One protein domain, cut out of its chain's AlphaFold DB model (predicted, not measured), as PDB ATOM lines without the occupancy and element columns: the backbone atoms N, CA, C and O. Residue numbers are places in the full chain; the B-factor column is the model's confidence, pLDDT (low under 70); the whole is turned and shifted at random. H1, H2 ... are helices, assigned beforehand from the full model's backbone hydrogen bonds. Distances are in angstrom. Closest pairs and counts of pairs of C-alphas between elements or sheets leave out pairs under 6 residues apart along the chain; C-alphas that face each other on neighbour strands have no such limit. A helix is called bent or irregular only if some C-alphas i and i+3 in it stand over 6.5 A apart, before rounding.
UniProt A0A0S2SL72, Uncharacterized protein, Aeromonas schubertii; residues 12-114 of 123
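This is residues 12 to 114 of the 123 residues of an uncharacterized protein of Aeromonas schubertii (UniProt A0A0S2SL72). Three helices, H2, H3 and H4, make a triangle in which the longest, H2, touches H3 with residues 47 to 51 and H4 with residues 55 to 59, while the short helix H1 and the helix H5 lie away from these three, near the two ends of the printed part. A long stretch with no named element, residues 17 to 44, runs from H1 to H2, and its residues 21 to 26 stick out from the rest. The printed part has 103 residues, with five named helices in the order H1, H2, H3, H4, H5 and no named strand; the class is all helix, though under half of the residues, 49 of 103, are in named helices. The whole is only just compact, close to loose, with a radius of gyration of the C-alphas of 14.9 A and spans of 41 by 33 by 27 A.

H1, residues 12 to 16, touches no helix. H2, residues 45 to 59, touches H3, residues 69 to 77, with residues 47 to 51 alone; their closest C-alphas, those of Leu 51 and Leu 71, are 6.5 A apart. These two run opposite ways at a steep tilt of 63 degrees. H2 also touches H4, residues 82 to 91, with residues 55 to 59 alone; the closest C-alphas, those of Ile 59 and Arg 90, are 6.6 A apart. H2 and H4 run the same way at a steep tilt of 68 degrees, only just short of about perpendicular. H3 and H4 are close but not clearly touching, about perpendicular at 80 degrees, and their closest C-alphas, those of Leu 75 and Gly 82, are 6.8 A apart. H5, residues 103 to 112, touches no helix. In H1, H2, H4 and H5 every O i to N i+4 pair is within hydrogen-bond range; in H3 3 of 5 are.

H1 begins at C-alpha 12, at (132.172, 122.699, 82.412). H2 measures 21.3 A from C-alpha 45, at (122.480, 120.525, 88.079), to C-alpha 59. H3 measures 13.6 A and is irregular, with C-alphas 70 and 73 7.1 A apart. H4 and H5 each measure 14.3 A, and H5 ends at C-alpha 112, at (139.011, 104.392, 76.278).

The two C-alphas farthest apart, those of Glu 24 and Arg 64, are 41.7 A apart. The printed part has no cut. The links H1 to H2, 28 residues, and H4 to H5, 11 residues, are long; H2 to H3 is short, and H3 to H4 is tight. The mean pLDDT of the printed part is 75.3, with residue 14 and residues 18 to 28, 34 to 38, 61 to 66 and 93 to 95 under 70.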
ATOM      1  N   SER A  12     133.450 123.357  82.168       70.69
ATOM      2  CA  SER A  12     132.172 122.699  82.412       70.69
ATOM      3  C   SER A  12     131.085 123.597  82.994       70.69
ATOM      4  O   SER A  12     129.938 123.487  82.569       70.69
ATOM      5  N   ILE A  13     131.406 124.501  83.923       73.12
ATOM      6  CA  ILE A  13     130.427 125.457  84.461       73.12
ATOM      7  C   ILE A  13     130.094 126.492  83.388       73.12
ATOM      8  O   ILE A  13     128.920 126.755  83.142       73.12
ATOM      9  N   SER A  14     131.103 127.009  82.684       68.69
ATOM     10  CA  SER A  14     130.902 127.963  81.590       68.69
ATOM     11  C   SER A  14     130.083 127.373  80.439       68.69
ATOM     12  O   SER A  14     129.177 128.042  79.947       68.69
ATOM     13  N   GLN A  15     130.322 126.113  80.049       71.56
ATOM     14  CA  GLN A  15     129.496 125.403  79.059       71.56
ATOM     15  C   GLN A  15     128.053 125.233  79.541       71.56
ATOM     16  O   GLN A  15     127.120 125.518  78.799       71.56
ATOM     17  N   ARG A  16     127.853 124.830  80.802       75.31
ATOM     18  CA  ARG A  16     126.515 124.630  81.384       75.31
ATOM     19  C   ARG A  16     125.729 125.930  81.559       75.31
ATOM     20  O   ARG A  16     124.507 125.906  81.482       75.31
ATOM     21  N   LEU A  17     126.418 127.052  81.765       74.44
ATOM     22  CA  LEU A  17     125.827 128.394  81.827       74.44
ATOM     23  C   LEU A  17     125.643 129.044  80.442       74.44
ATOM     24  O   LEU A  17     125.208 130.191  80.379       74.44
ATOM     25  N   GLY A  18     126.006 128.361  79.347       69.56
ATOM     26  CA  GLY A  18     125.913 128.904  77.986       69.56
ATOM     27  C   GLY A  18     126.896 130.045  77.693       69.56
ATOM     28  O   GLY A  18     126.671 130.831  76.781       69.56
ATOM     29  N   ARG A  19     127.969 130.169  78.484       63.03
ATOM     30  CA  ARG A  19     128.999 131.218  78.353       63.03
ATOM     31  C   ARG A  19     130.218 130.774  77.548       63.03
ATOM     32  O   ARG A  19     131.037 131.608  77.176       63.03
ATOM     33  N   ALA A  20     130.379 129.471  77.328       59.75
ATOM     34  CA  ALA A  20     131.443 128.958  76.476       59.75
ATOM     35  C   ALA A  20     131.167 129.339  75.016       59.75
ATOM     36  O   ALA A  20     130.039 129.195  74.547       59.75
ATOM     37  N   GLN A  21     132.197 129.802  74.302       54.38
ATOM     38  CA  GLN A  21     132.100 130.006  72.858       54.38
ATOM     39  C   GLN A  21     131.699 128.685  72.194       54.38
ATOM     40  O   GLN A  21     132.237 127.631  72.539       54.38
ATOM     41  N   THR A  22     130.740 128.750  71.273       47.34
ATOM     42  CA  THR A  22     130.279 127.637  70.441       47.34
ATOM     43  C   THR A  22     131.461 127.057  69.671       47.34
ATOM     44  O   THR A  22     131.843 127.546  68.614       47.34
ATOM     45  N   THR A  23     132.084 126.020  70.217       50.56
ATOM     46  CA  THR A  23     132.971 125.150  69.447       50.56
ATOM     47  C   THR A  23     132.100 124.244  68.582       50.56
ATOM     48  O   THR A  23     131.115 123.718  69.089       50.56
ATOM     49  N   GLU A  24     132.471 124.002  67.322       48.59
ATOM     50  CA  GLU A  24     131.763 123.084  66.398       48.59
ATOM     51  C   GLU A  24     131.736 121.611  66.862       48.59
ATOM     52  O   GLU A  24     131.159 120.744  66.209       48.59
ATOM     53  N   LEU A  25     132.369 121.311  67.997       48.53
ATOM     54  CA  LEU A  25     132.364 119.993  68.610       48.53
ATOM     55  C   LEU A  25     131.024 119.730  69.318       48.53
ATOM     56  O   LEU A  25     130.490 120.639  69.962       48.53
ATOM     57  N   PRO A  26     130.501 118.488  69.260       51.97
ATOM     58  CA  PRO A  26     129.338 118.094  70.049       51.97
ATOM     59  C   PRO A  26     129.571 118.413  71.533       51.97
ATOM     60  O   PRO A  26     130.728 118.451  71.972       51.97
ATOM     61  N   PRO A  27     128.505 118.659  72.319       56.09
ATOM     62  CA  PRO A  27     128.650 119.044  73.713       56.09
ATOM     63  C   PRO A  27     129.536 118.028  74.434       56.09
ATOM     64  O   PRO A  27     129.191 116.857  74.560       56.09
ATOM     65  N   LEU A  28     130.690 118.493  74.920       69.50
ATOM     66  CA  LEU A  28     131.670 117.667  75.637       69.50
ATOM     67  C   LEU A  28     131.097 117.063  76.932       69.50
ATOM     68  O   LEU A  28     131.746 116.234  77.568       69.50
ATOM     69  N   LEU A  29     129.904 117.497  77.348       76.88
ATOM     70  CA  LEU A  29     129.268 117.144  78.605       76.88
ATOM     71  C   LEU A  29     127.858 116.627  78.376       76.88
ATOM     72  O   LEU A  29     127.031 117.294  77.758       76.88
ATOM     73  N   LEU A  30     127.573 115.488  78.997       79.12
ATOM     74  CA  LEU A  30     126.225 114.952  79.066       79.12
ATOM     75  C   LEU A  30     125.272 115.919  79.803       79.12
ATOM     76  O   LEU A  30     125.683 116.591  80.774       79.12
ATOM     77  N   PRO A  31     123.996 115.981  79.374       79.56
ATOM     78  CA  PRO A  31     122.957 116.712  80.086       79.56
ATOM     79  C   PRO A  31     122.748 116.121  81.486       79.56
ATOM     80  O   PRO A  31     123.027 114.951  81.741       79.56
ATOM     81  N   PHE A  32     122.267 116.933  82.427       82.31
ATOM     82  CA  PHE A  32     121.829 116.425  83.731       82.31
ATOM     83  C   PHE A  32     120.473 115.741  83.611       82.31
ATOM     84  O   PHE A  32     119.684 116.115  82.746       82.31
ATOM     85  N   ALA A  33     120.179 114.792  84.503       76.94
ATOM     86  CA  ALA A  33     118.899 114.095  84.513       76.94
ATOM     87  C   ALA A  33     117.714 115.073  84.557       76.94
ATOM     88  O   ALA A  33     117.435 115.717  85.571       76.94
ATOM     89  N   ASN A  34     116.968 115.108  83.461       63.91
ATOM     90  CA  ASN A  34     115.671 115.743  83.282       63.91
ATOM     91  C   ASN A  34     114.615 114.642  83.099       63.91
ATOM     92  O   ASN A  34     114.051 114.447  82.035       63.91
ATOM     93  N   LYS A  35     114.378 113.882  84.172       55.06
ATOM     94  CA  LYS A  35     113.339 112.851  84.354       55.06
ATOM     95  C   LYS A  35     113.148 111.738  83.303       55.06
ATOM     96  O   LYS A  35     112.520 110.781  83.719       55.06
ATOM     97  N   ASN A  36     113.659 111.755  82.064       55.72
ATOM     98  CA  ASN A  36     113.381 110.683  81.082       55.72
ATOM     99  C   ASN A  36     114.402 110.519  79.929       55.72
ATOM    100  O   ASN A  36     114.086 109.845  78.951       55.72
ATOM    101  N   GLU A  37     115.614 111.080  80.005       67.19
ATOM    102  CA  GLU A  37     116.602 110.898  78.928       67.19
ATOM    103  C   GLU A  37     117.632 109.796  79.224       67.19
ATOM    104  O   GLU A  37     118.305 109.857  80.261       67.19
ATOM    105  N   PRO A  38     117.792 108.803  78.322       61.75
ATOM    106  CA  PRO A  38     118.690 107.666  78.526       61.75
ATOM    107  C   PRO A  38     120.174 108.058  78.530       61.75
ATOM    108  O   PRO A  38     120.991 107.327  79.084       61.75
ATOM    109  N   GLU A  39     120.524 109.216  77.969       73.62
ATOM    110  CA  GLU A  39     121.901 109.713  77.867       73.62
ATOM    111  C   GLU A  39     122.164 110.899  78.815       73.62
ATOM    112  O   GLU A  39     122.906 111.829  78.507       73.62
ATOM    113  N   SER A  40     121.534 110.882  79.994       80.31
ATOM    114  CA  SER A  40     121.673 111.932  81.006       80.31
ATOM    115  C   SER A  40     122.435 111.466  82.249       80.31
ATOM    116  O   SER A  40     122.423 110.298  82.642       80.31
ATOM    117  N   LEU A  41     123.129 112.403  82.894       82.88
ATOM    118  CA  LEU A  41     123.836 112.155  84.143       82.88
ATOM    119  C   LEU A  41     122.833 111.854  85.256       82.88
ATOM    120  O   LEU A  41     121.864 112.597  85.408       82.88
ATOM    121  N   PRO A  42     123.086 110.853  86.114       82.88
ATOM    122  CA  PRO A  42     122.167 110.473  87.171       82.88
ATOM    123  C   PRO A  42     122.294 111.427  88.366       82.88
ATOM    124  O   PRO A  42     122.511 110.964  89.479       82.88
ATOM    125  N   TYR A  43     122.199 112.739  88.173       83.88
ATOM    126  CA  TYR A  43     122.161 113.772  89.214       83.88
ATOM    127  C   TYR A  43     121.699 115.097  88.602       83.88
ATOM    128  O   TYR A  43     121.796 115.299  87.389       83.88
ATOM    129  N   THR A  44     121.165 115.990  89.434       86.25
ATOM    130  CA  THR A  44     120.670 117.289  88.971       86.25
ATOM    131  C   THR A  44     121.807 118.302  88.833       86.25
ATOM    132  O   THR A  44     122.898 118.132  89.384       86.25
ATOM    133  N   PHE A  45     121.543 119.402  88.124       83.50
ATOM    134  CA  PHE A  45     122.480 120.525  88.079       83.50
ATOM    135  C   PHE A  45     122.736 121.112  89.474       83.50
ATOM    136  O   PHE A  45     123.870 121.456  89.799       83.50
ATOM    137  N   THR A  46     121.704 121.169  90.320       84.44
ATOM    138  CA  THR A  46     121.813 121.639  91.705       84.44
ATOM    139  C   THR A  46     122.750 120.756  92.524       84.44
ATOM    140  O   THR A  46     123.628 121.282  93.206       84.44
ATOM    141  N   ASP A  47     122.627 119.430  92.406       84.94
ATOM    142  CA  ASP A  47     123.514 118.491  93.107       84.94
ATOM    143  C   ASP A  47     124.972 118.676  92.666       84.94
ATOM    144  O   ASP A  47     125.889 118.669  93.487       84.94
ATOM    145  N   TYR A  48     125.189 118.898  91.366       85.56
ATOM    146  CA  TYR A  48     126.512 119.189  90.819       85.56
ATOM    147  C   TYR A  48     127.103 120.494  91.370       85.56
ATOM    148  O   TYR A  48     128.260 120.505  91.791       85.56
ATOM    149  N   LEU A  49     126.328 121.582  91.406       84.50
ATOM    150  CA  LEU A  49     126.789 122.857  91.964       84.50
ATOM    151  C   LEU A  49     127.127 122.734  93.453       84.50
ATOM    152  O   LEU A  49     128.170 123.229  93.881       84.50
ATOM    153  N   ALA A  50     126.293 122.031  94.222       84.88
ATOM    154  CA  ALA A  50     126.549 121.772  95.634       84.88
ATOM    155  C   ALA A  50     127.844 120.967  95.829       84.88
ATOM    156  O   ALA A  50     128.678 121.337  96.656       84.88
ATOM    157  N   LEU A  51     128.052 119.907  95.038       85.38
ATOM    158  CA  LEU A  51     129.280 119.111  95.078       85.38
ATOM    159  C   LEU A  51     130.518 119.973  94.798       85.38
ATOM    160  O   LEU A  51     131.502 119.884  95.534       85.38
ATOM    161  N   VAL A  52     130.480 120.811  93.758       82.69
ATOM    162  CA  VAL A  52     131.609 121.677  93.387       82.69
ATOM    163  C   VAL A  52     131.899 122.724  94.464       82.69
ATOM    164  O   VAL A  52     133.061 122.879  94.841       82.69
ATOM    165  N   ASP A  53     130.877 123.412  94.984       81.62
ATOM    166  CA  ASP A  53     131.040 124.441  96.023       81.62
ATOM    167  C   ASP A  53     131.682 123.858  97.290       81.62
ATOM    168  O   ASP A  53     132.715 124.350  97.755       81.62
ATOM    169  N   TRP A  54     131.148 122.748  97.801       81.00
ATOM    170  CA  TRP A  54     131.710 122.074  98.973       81.00
ATOM    171  C   TRP A  54     133.117 121.550  98.737       81.00
ATOM    172  O   TRP A  54     133.973 121.690  99.608       81.00
ATOM    173  N   THR A  55     133.379 120.981  97.561       81.81
ATOM    174  CA  THR A  55     134.721 120.513  97.206       81.81
ATOM    175  C   THR A  55     135.711 121.679  97.192       81.81
ATOM    176  O   THR A  55     136.800 121.570  97.755       81.81
ATOM    177  N   GLY A  56     135.323 122.828  96.631       79.12
ATOM    178  CA  GLY A  56     136.125 124.052  96.656       79.12
ATOM    179  C   GLY A  56     136.407 124.545  98.078       79.12
ATOM    180  O   GLY A  56     137.552 124.859  98.406       79.12
ATOM    181  N   ARG A  57     135.390 124.543  98.952       77.44
ATOM    182  CA  ARG A  57     135.532 124.913 100.372       77.44
ATOM    183  C   ARG A  57     136.421 123.941 101.153       77.44
ATOM    184  O   ARG A  57     137.223 124.396 101.955       77.44
ATOM    185  N   ALA A  58     136.311 122.635 100.911       76.31
ATOM    186  CA  ALA A  58     137.062 121.592 101.620       76.31
ATOM    187  C   ALA A  58     138.545 121.486 101.202       76.31
ATOM    188  O   ALA A  58     139.359 120.858 101.895       76.31
ATOM    189  N   ILE A  59     138.902 122.061 100.050       74.06
ATOM    190  CA  ILE A  59     140.288 122.176  99.572       74.06
ATOM    191  C   ILE A  59     140.963 123.442 100.110       74.06
ATOM    192  O   ILE A  59     142.187 123.471 100.191       74.06
ATOM    193  N   ARG A  60     140.204 124.480 100.477       70.56
ATOM    194  CA  ARG A  60     140.773 125.722 101.007       70.56
ATOM    195  C   ARG A  60     141.340 125.472 102.411       70.56
ATOM    196  O   ARG A  60     140.653 124.947 103.283       70.56
ATOM    197  N   ASP A  61     142.611 125.824 102.605       55.06
ATOM    198  CA  ASP A  61     143.405 125.482 103.799       55.06
ATOM    199  C   ASP A  61     142.843 126.041 105.121       55.06
ATOM    200  O   ASP A  61     143.241 125.591 106.196       55.06
ATOM    201  N   ASP A  62     141.889 126.978 105.066       56.75
ATOM    202  CA  ASP A  62     141.228 127.566 106.233       56.75
ATOM    203  C   ASP A  62     140.108 126.692 106.830       56.75
ATOM    204  O   ASP A  62     139.638 126.981 107.932       56.75
ATOM    205  N   LYS A  63     139.696 125.602 106.160       55.00
ATOM    206  CA  LYS A  63     138.717 124.634 106.687       55.00
ATOM    207  C   LYS A  63     139.141 123.200 106.377       55.00
ATOM    208  O   LYS A  63     138.771 122.621 105.356       55.00
ATOM    209  N   ARG A  64     139.908 122.586 107.283       52.59
ATOM    210  CA  ARG A  64     140.242 121.160 107.172       52.59
ATOM    211  C   ARG A  64     138.981 120.294 107.270       52.59
ATOM    212  O   ARG A  64     138.464 120.078 108.354       52.59
ATOM    213  N   GLY A  65     138.579 119.757 106.119       62.47
ATOM    214  CA  GLY A  65     138.143 118.369 105.956       62.47
ATOM    215  C   GLY A  65     136.843 117.975 106.646       62.47
ATOM    216  O   GLY A  65     136.875 117.345 107.693       62.47
ATOM    217  N   HIS A  66     135.718 118.243 105.990       66.44
ATOM    218  CA  HIS A  66     134.533 117.398 106.098       66.44
ATOM    219  C   HIS A  66     133.640 117.647 104.880       66.44
ATOM    220  O   HIS A  66     133.335 118.800 104.567       66.44
ATOM    221  N   ILE A  67     133.245 116.584 104.176       70.62
ATOM    222  CA  ILE A  67     132.128 116.681 103.237       70.62
ATOM    223  C   ILE A  67     130.850 116.559 104.068       70.62
ATOM    224  O   ILE A  67     130.697 115.552 104.753       70.62
ATOM    225  N   PRO A  68     129.928 117.531 104.013       74.00
ATOM    226  CA  PRO A  68     128.678 117.424 104.747       74.00
ATOM    227  C   PRO A  68     127.849 116.235 104.280       74.00
ATOM    228  O   PRO A  68     127.794 115.930 103.086       74.00
ATOM    229  N   GLU A  69     127.092 115.655 105.209       75.50
ATOM    230  CA  GLU A  69     126.155 114.560 104.935       75.50
ATOM    231  C   GLU A  69     125.154 114.883 103.817       75.50
ATOM    232  O   GLU A  69     124.745 113.992 103.078       75.50
ATOM    233  N   ALA A  70     124.823 116.164 103.620       75.19
ATOM    234  CA  ALA A  70     123.969 116.630 102.527       75.19
ATOM    235  C   ALA A  70     124.492 116.260 101.123       75.19
ATOM    236  O   ALA A  70     123.707 116.186 100.182       75.19
ATOM    237  N   LEU A  71     125.798 116.004 100.964       76.62
ATOM    238  CA  LEU A  71     126.389 115.526  99.710       76.62
ATOM    239  C   LEU A  71     126.508 114.001  99.615       76.62
ATOM    240  O   LEU A  71     126.852 113.488  98.549       76.62
ATOM    241  N   SER A  72     126.190 113.266 100.683       78.44
ATOM    242  CA  SER A  72     126.186 111.800 100.676       78.44
ATOM    243  C   SER A  72     125.358 111.215  99.518       78.44
ATOM    244  O   SER A  72     125.874 110.344  98.819       78.44
ATOM    245  N   PRO A  73     124.153 111.732  99.181       81.94
ATOM    246  CA  PRO A  73     123.356 111.171  98.090       81.94
ATOM    247  C   PRO A  73     124.034 111.238  96.713       81.94
ATOM    248  O   PRO A  73     123.988 110.263  95.963       81.94
ATOM    249  N   ILE A  74     124.682 112.358  96.355       82.94
ATOM    250  CA  ILE A  74     125.379 112.467  95.060       82.94
ATOM    251  C   ILE A  74     126.650 111.611  95.043       82.94
ATOM    252  O   ILE A  74     126.924 110.953  94.041       82.94
ATOM    253  N   LEU A  75     127.391 111.552  96.152       83.44
ATOM    254  CA  LEU A  75     128.587 110.715  96.260       83.44
ATOM    255  C   LEU A  75     128.246 109.224  96.172       83.44
ATOM    256  O   LEU A  75     128.854 108.510  95.379       83.44
ATOM    257  N   GLN A  76     127.205 108.771  96.873       84.44
ATOM    258  CA  GLN A  76     126.713 107.393  96.800       84.44
ATOM    259  C   GLN A  76     126.259 107.013  95.387       84.44
ATOM    260  O   GLN A  76     126.625 105.947  94.892       84.44
ATOM    261  N   ARG A  77     125.522 107.894  94.694       84.06
ATOM    262  CA  ARG A  77     125.106 107.672  93.292       84.06
ATOM    263  C   ARG A  77     126.296 107.547  92.344       84.06
ATOM    264  O   ARG A  77     126.241 106.777  91.390       84.06
ATOM    265  N   LEU A  78     127.369 108.284  92.616       82.00
ATOM    266  CA  LEU A  78     128.629 108.213  91.877       82.00
ATOM    267  C   LEU A  78     129.547 107.070  92.348       82.00
ATOM    268  O   LEU A  78     130.622 106.889  91.775       82.00
ATOM    269  N   GLN A  79     129.132 106.304  93.364       83.88
ATOM    270  CA  GLN A  79     129.926 105.261  94.021       83.88
ATOM    271  C   GLN A  79     131.269 105.795  94.544       83.88
ATOM    272  O   GLN A  79     132.320 105.163  94.393       83.88
ATOM    273  N   LEU A  80     131.224 106.991  95.128       84.75
ATOM    274  CA  LEU A  80     132.358 107.698  95.703       84.75
ATOM    275  C   LEU A  80     132.248 107.721  97.220       84.75
ATOM    276  O   LEU A  80     131.196 108.027  97.777       84.75
ATOM    277  N   ASP A  81     133.372 107.452  97.867       84.44
ATOM    278  CA  ASP A  81     133.570 107.768  99.272       84.44
ATOM    279  C   ASP A  81     133.998 109.236  99.414       84.44
ATOM    280  O   ASP A  81     134.728 109.763  98.570       84.44
ATOM    281  N   GLY A  82     133.529 109.913 100.462       81.19
ATOM    282  CA  GLY A  82     133.798 111.338 100.648       81.19
ATOM    283  C   GLY A  82     135.268 111.644 100.938       81.19
ATOM    284  O   GLY A  82     135.822 112.604 100.396       81.19
ATOM    285  N   ASP A  83     135.931 110.803 101.729       80.62
ATOM    286  CA  ASP A  83     137.347 110.983 102.032       80.62
ATOM    287  C   ASP A  83     138.210 110.658 100.811       80.62
ATOM    288  O   ASP A  83     139.127 111.416 100.489       80.62
ATOM    289  N   ASP A  84     137.908 109.574 100.090       81.31
ATOM    290  CA  ASP A  84     138.589 109.254  98.831       81.31
ATOM    291  C   ASP A  84     138.378 110.351  97.777       81.31
ATOM    292  O   ASP A  84     139.335 110.771  97.124       81.31
ATOM    293  N   TRP A  85     137.169 110.910  97.670       85.31
ATOM    294  CA  TRP A  85     136.894 112.053  96.798       85.31
ATOM    295  C   TRP A  85     137.798 113.245  97.121       85.31
ATOM    296  O   TRP A  85     138.483 113.754  96.231       85.31
ATOM    297  N   LEU A  86     137.871 113.672  98.388       82.94
ATOM    298  CA  LEU A  86     138.726 114.800  98.772       82.94
ATOM    299  C   LEU A  86     140.203 114.530  98.481       82.94
ATOM    300  O   LEU A  86     140.906 115.430  98.014       82.94
ATOM    301  N   LYS A  87     140.682 113.304  98.717       81.31
ATOM    302  CA  LYS A  87     142.053 112.899  98.372       81.31
ATOM    303  C   LYS A  87     142.295 113.030  96.870       81.31
ATOM    304  O   LYS A  87     143.251 113.687  96.457       81.31
ATOM    305  N   GLN A  88     141.404 112.476  96.052       83.50
ATOM    306  CA  GLN A  88     141.515 112.516  94.597       83.50
ATOM    307  C   GLN A  88     141.479 113.948  94.044       83.50
ATOM    308  O   GLN A  88     142.332 114.306  93.229       83.50
ATOM    309  N   VAL A  89     140.552 114.797  94.498       82.25
ATOM    310  CA  VAL A  89     140.448 116.172  93.981       82.25
ATOM    311  C   VAL A  89     141.621 117.042  94.436       82.25
ATOM    312  O   VAL A  89     142.101 117.873  93.665       82.25
ATOM    313  N   ARG A  90     142.171 116.823  95.638       79.62
ATOM    314  CA  ARG A  90     143.413 117.497  96.066       79.62
ATOM    315  C   ARG A  90     144.596 117.142  95.169       79.62
ATOM    316  O   ARG A  90     145.415 118.006  94.863       79.62
ATOM    317  N   LEU A  91     144.666 115.892  94.716       77.25
ATOM    318  CA  LEU A  91     145.701 115.423  93.796       77.25
ATOM    319  C   LEU A  91     145.468 115.876  92.351       77.25
ATOM    320  O   LEU A  91     146.431 115.923  91.592       77.25
ATOM    321  N   PHE A  92     144.247 116.264  91.969       73.75
ATOM    322  CA  PHE A  92     143.925 116.714  90.608       73.75
ATOM    323  C   PHE A  92     144.727 117.949  90.163       73.75
ATOM    324  O   PHE A  92     144.917 118.169  88.972       73.75
ATOM    325  N   LYS A  93     145.260 118.738  91.109       65.19
ATOM    326  CA  LYS A  93     146.184 119.845  90.806       65.19
ATOM    327  C   LYS A  93     147.610 119.389  90.448       65.19
ATOM    328  O   LYS A  93     148.401 120.216  90.001       65.19
ATOM    329  N   ARG A  94     147.970 118.115  90.659       66.69
ATOM    330  CA  ARG A  94     149.282 117.553  90.291       66.69
ATOM    331  C   ARG A  94     149.281 117.102  88.828       66.69
ATOM    332  O   ARG A  94     148.308 116.535  88.333       66.69
ATOM    333  N   SER A  95     150.408 117.295  88.149       65.12
ATOM    334  CA  SER A  95     150.627 116.808  86.785       65.12
ATOM    335  C   SER A  95     150.437 115.289  86.704       65.12
ATOM    336  O   SER A  95     151.063 114.548  87.460       65.12
ATOM    337  N   GLY A  96     149.606 114.829  85.766       70.00
ATOM    338  CA  GLY A  96     149.422 113.405  85.460       70.00
ATOM    339  C   GLY A  96     148.066 112.820  85.858       70.00
ATOM    340  O   GLY A  96     147.714 111.749  85.365       70.00
ATOM    341  N   ILE A  97     147.261 113.519  86.667       74.75
ATOM    342  CA  ILE A  97     145.877 113.105  86.934       74.75
ATOM    343  C   ILE A  97     144.969 113.646  85.830       74.75
ATOM    344  O   ILE A  97     144.863 114.852  85.636       74.75
ATOM    345  N   ARG A  98     144.312 112.744  85.096       76.88
ATOM    346  CA  ARG A  98     143.392 113.098  83.997       76.88
ATOM    347  C   ARG A  98     141.919 112.930  84.355       76.88
ATOM    348  O   ARG A  98     141.073 113.562  83.737       76.88
ATOM    349  N   ALA A  99     141.616 112.081  85.335       84.06
ATOM    350  CA  ALA A  99     140.257 111.782  85.759       84.06
ATOM    351  C   ALA A  99     140.209 111.488  87.264       84.06
ATOM    352  O   ALA A  99     141.117 110.865  87.816       84.06
ATOM    353  N   VAL A 100     139.117 111.909  87.899       84.56
ATOM    354  CA  VAL A 100     138.751 111.590  89.285       84.56
ATOM    355  C   VAL A 100     137.410 110.869  89.282       84.56
ATOM    356  O   VAL A 100     136.583 111.096  88.401       84.56
ATOM    357  N   GLY A 101     137.201 109.974  90.239       85.25
ATOM    358  CA  GLY A 101     135.970 109.209  90.369       85.25
ATOM    359  C   GLY A 101     136.204 107.777  90.843       85.25
ATOM    360  O   GLY A 101     137.282 107.412  91.318       85.25
ATOM    361  N   HIS A 102     135.182 106.939  90.687       85.94
ATOM    362  CA  HIS A 102     135.236 105.549  91.115       85.94
ATOM    363  C   HIS A 102     136.344 104.783  90.365       85.94
ATOM    364  O   HIS A 102     136.608 105.053  89.190       85.94
ATOM    365  N   GLY A 103     137.003 103.825  91.029       84.25
ATOM    366  CA  GLY A 103     138.141 103.077  90.472       84.25
ATOM    367  C   GLY A 103     137.841 102.457  89.105       84.25
ATOM    368  O   GLY A 103     138.502 102.786  88.119       84.25
ATOM    369  N   ALA A 104     136.762 101.678  89.010       85.44
ATOM    370  CA  ALA A 104     136.357 101.039  87.755       85.44
ATOM    371  C   ALA A 104     135.940 102.040  86.657       85.44
ATOM    372  O   ALA A 104     136.031 101.748  85.466       85.44
ATOM    373  N   ALA A 105     135.457 103.235  87.019       84.69
ATOM    374  CA  ALA A 105     135.146 104.274  86.036       84.69
ATOM    375  C   ALA A 105     136.427 104.880  85.442       84.69
ATOM    376  O   ALA A 105     136.513 105.070  84.229       84.69
ATOM    377  N   ARG A 106     137.444 105.119  86.276       86.50
ATOM    378  CA  ARG A 106     138.746 105.634  85.832       86.50
ATOM    379  C   ARG A 106     139.512 104.625  84.989       86.50
ATOM    380  O   ARG A 106     140.105 105.018  83.992       86.50
ATOM    381  N   GLU A 107     139.452 103.344  85.332       85.50
ATOM    382  CA  GLU A 107     140.066 102.283  84.530       85.50
ATOM    383  C   GLU A 107     139.428 102.185  83.137       85.50
ATOM    384  O   GLU A 107     140.134 102.217  82.129       85.50
ATOM    385  N   ARG A 108     138.090 102.196  83.059       86.94
ATOM    386  CA  ARG A 108     137.374 102.266  81.774       86.94
ATOM    387  C   ARG A 108     137.758 103.506  80.965       86.94
ATOM    388  O   ARG A 108     138.017 103.389  79.770       86.94
ATOM    389  N   TYR A 109     137.836 104.674  81.604       84.56
ATOM    390  CA  TYR A 109     138.268 105.909  80.944       84.56
ATOM    391  C   TYR A 109     139.716 105.826  80.442       84.56
ATOM    392  O   TYR A 109     140.004 106.248  79.322       84.56
ATOM    393  N   ALA A 110     140.624 105.249  81.232       85.81
ATOM    394  CA  ALA A 110     142.015 105.042  80.849       85.81
ATOM    395  C   ALA A 110     142.107 104.163  79.592       85.81
ATOM    396  O   ALA A 110     142.751 104.565  78.623       85.81
ATOM    397  N   HIS A 111     141.394 103.032  79.561       86.12
ATOM    398  CA  HIS A 111     141.325 102.160  78.386       86.12
ATOM    399  C   HIS A 111     140.720 102.856  77.165       86.12
ATOM    400  O   HIS A 111     141.288 102.770  76.077       86.12
ATOM    401  N   HIS A 112     139.621 103.594  77.344       84.31
ATOM    402  CA  HIS A 112     139.011 104.392  76.278       84.31
ATOM    403  C   HIS A 112     139.995 105.420  75.695       84.31
ATOM    404  O   HIS A 112     140.046 105.629  74.488       84.31
ATOM    405  N   CYS A 113     140.841 106.007  76.544       82.81
ATOM    406  CA  CYS A 113     141.884 106.947  76.147       82.81
ATOM    407  C   CYS A 113     143.171 106.280  75.619       82.81
ATOM    408  O   CYS A 113     144.190 106.963  75.493       82.81
ATOM    409  N   GLY A 114     143.172 104.965  75.371       85.69
ATOM    410  CA  GLY A 114     144.334 104.217  74.879       85.69
ATOM    411  C   GLY A 114     145.444 103.998  75.915       85.69
ATOM    412  O   GLY A 114     146.564 103.625  75.562       85.69
TER     413      GLY A 114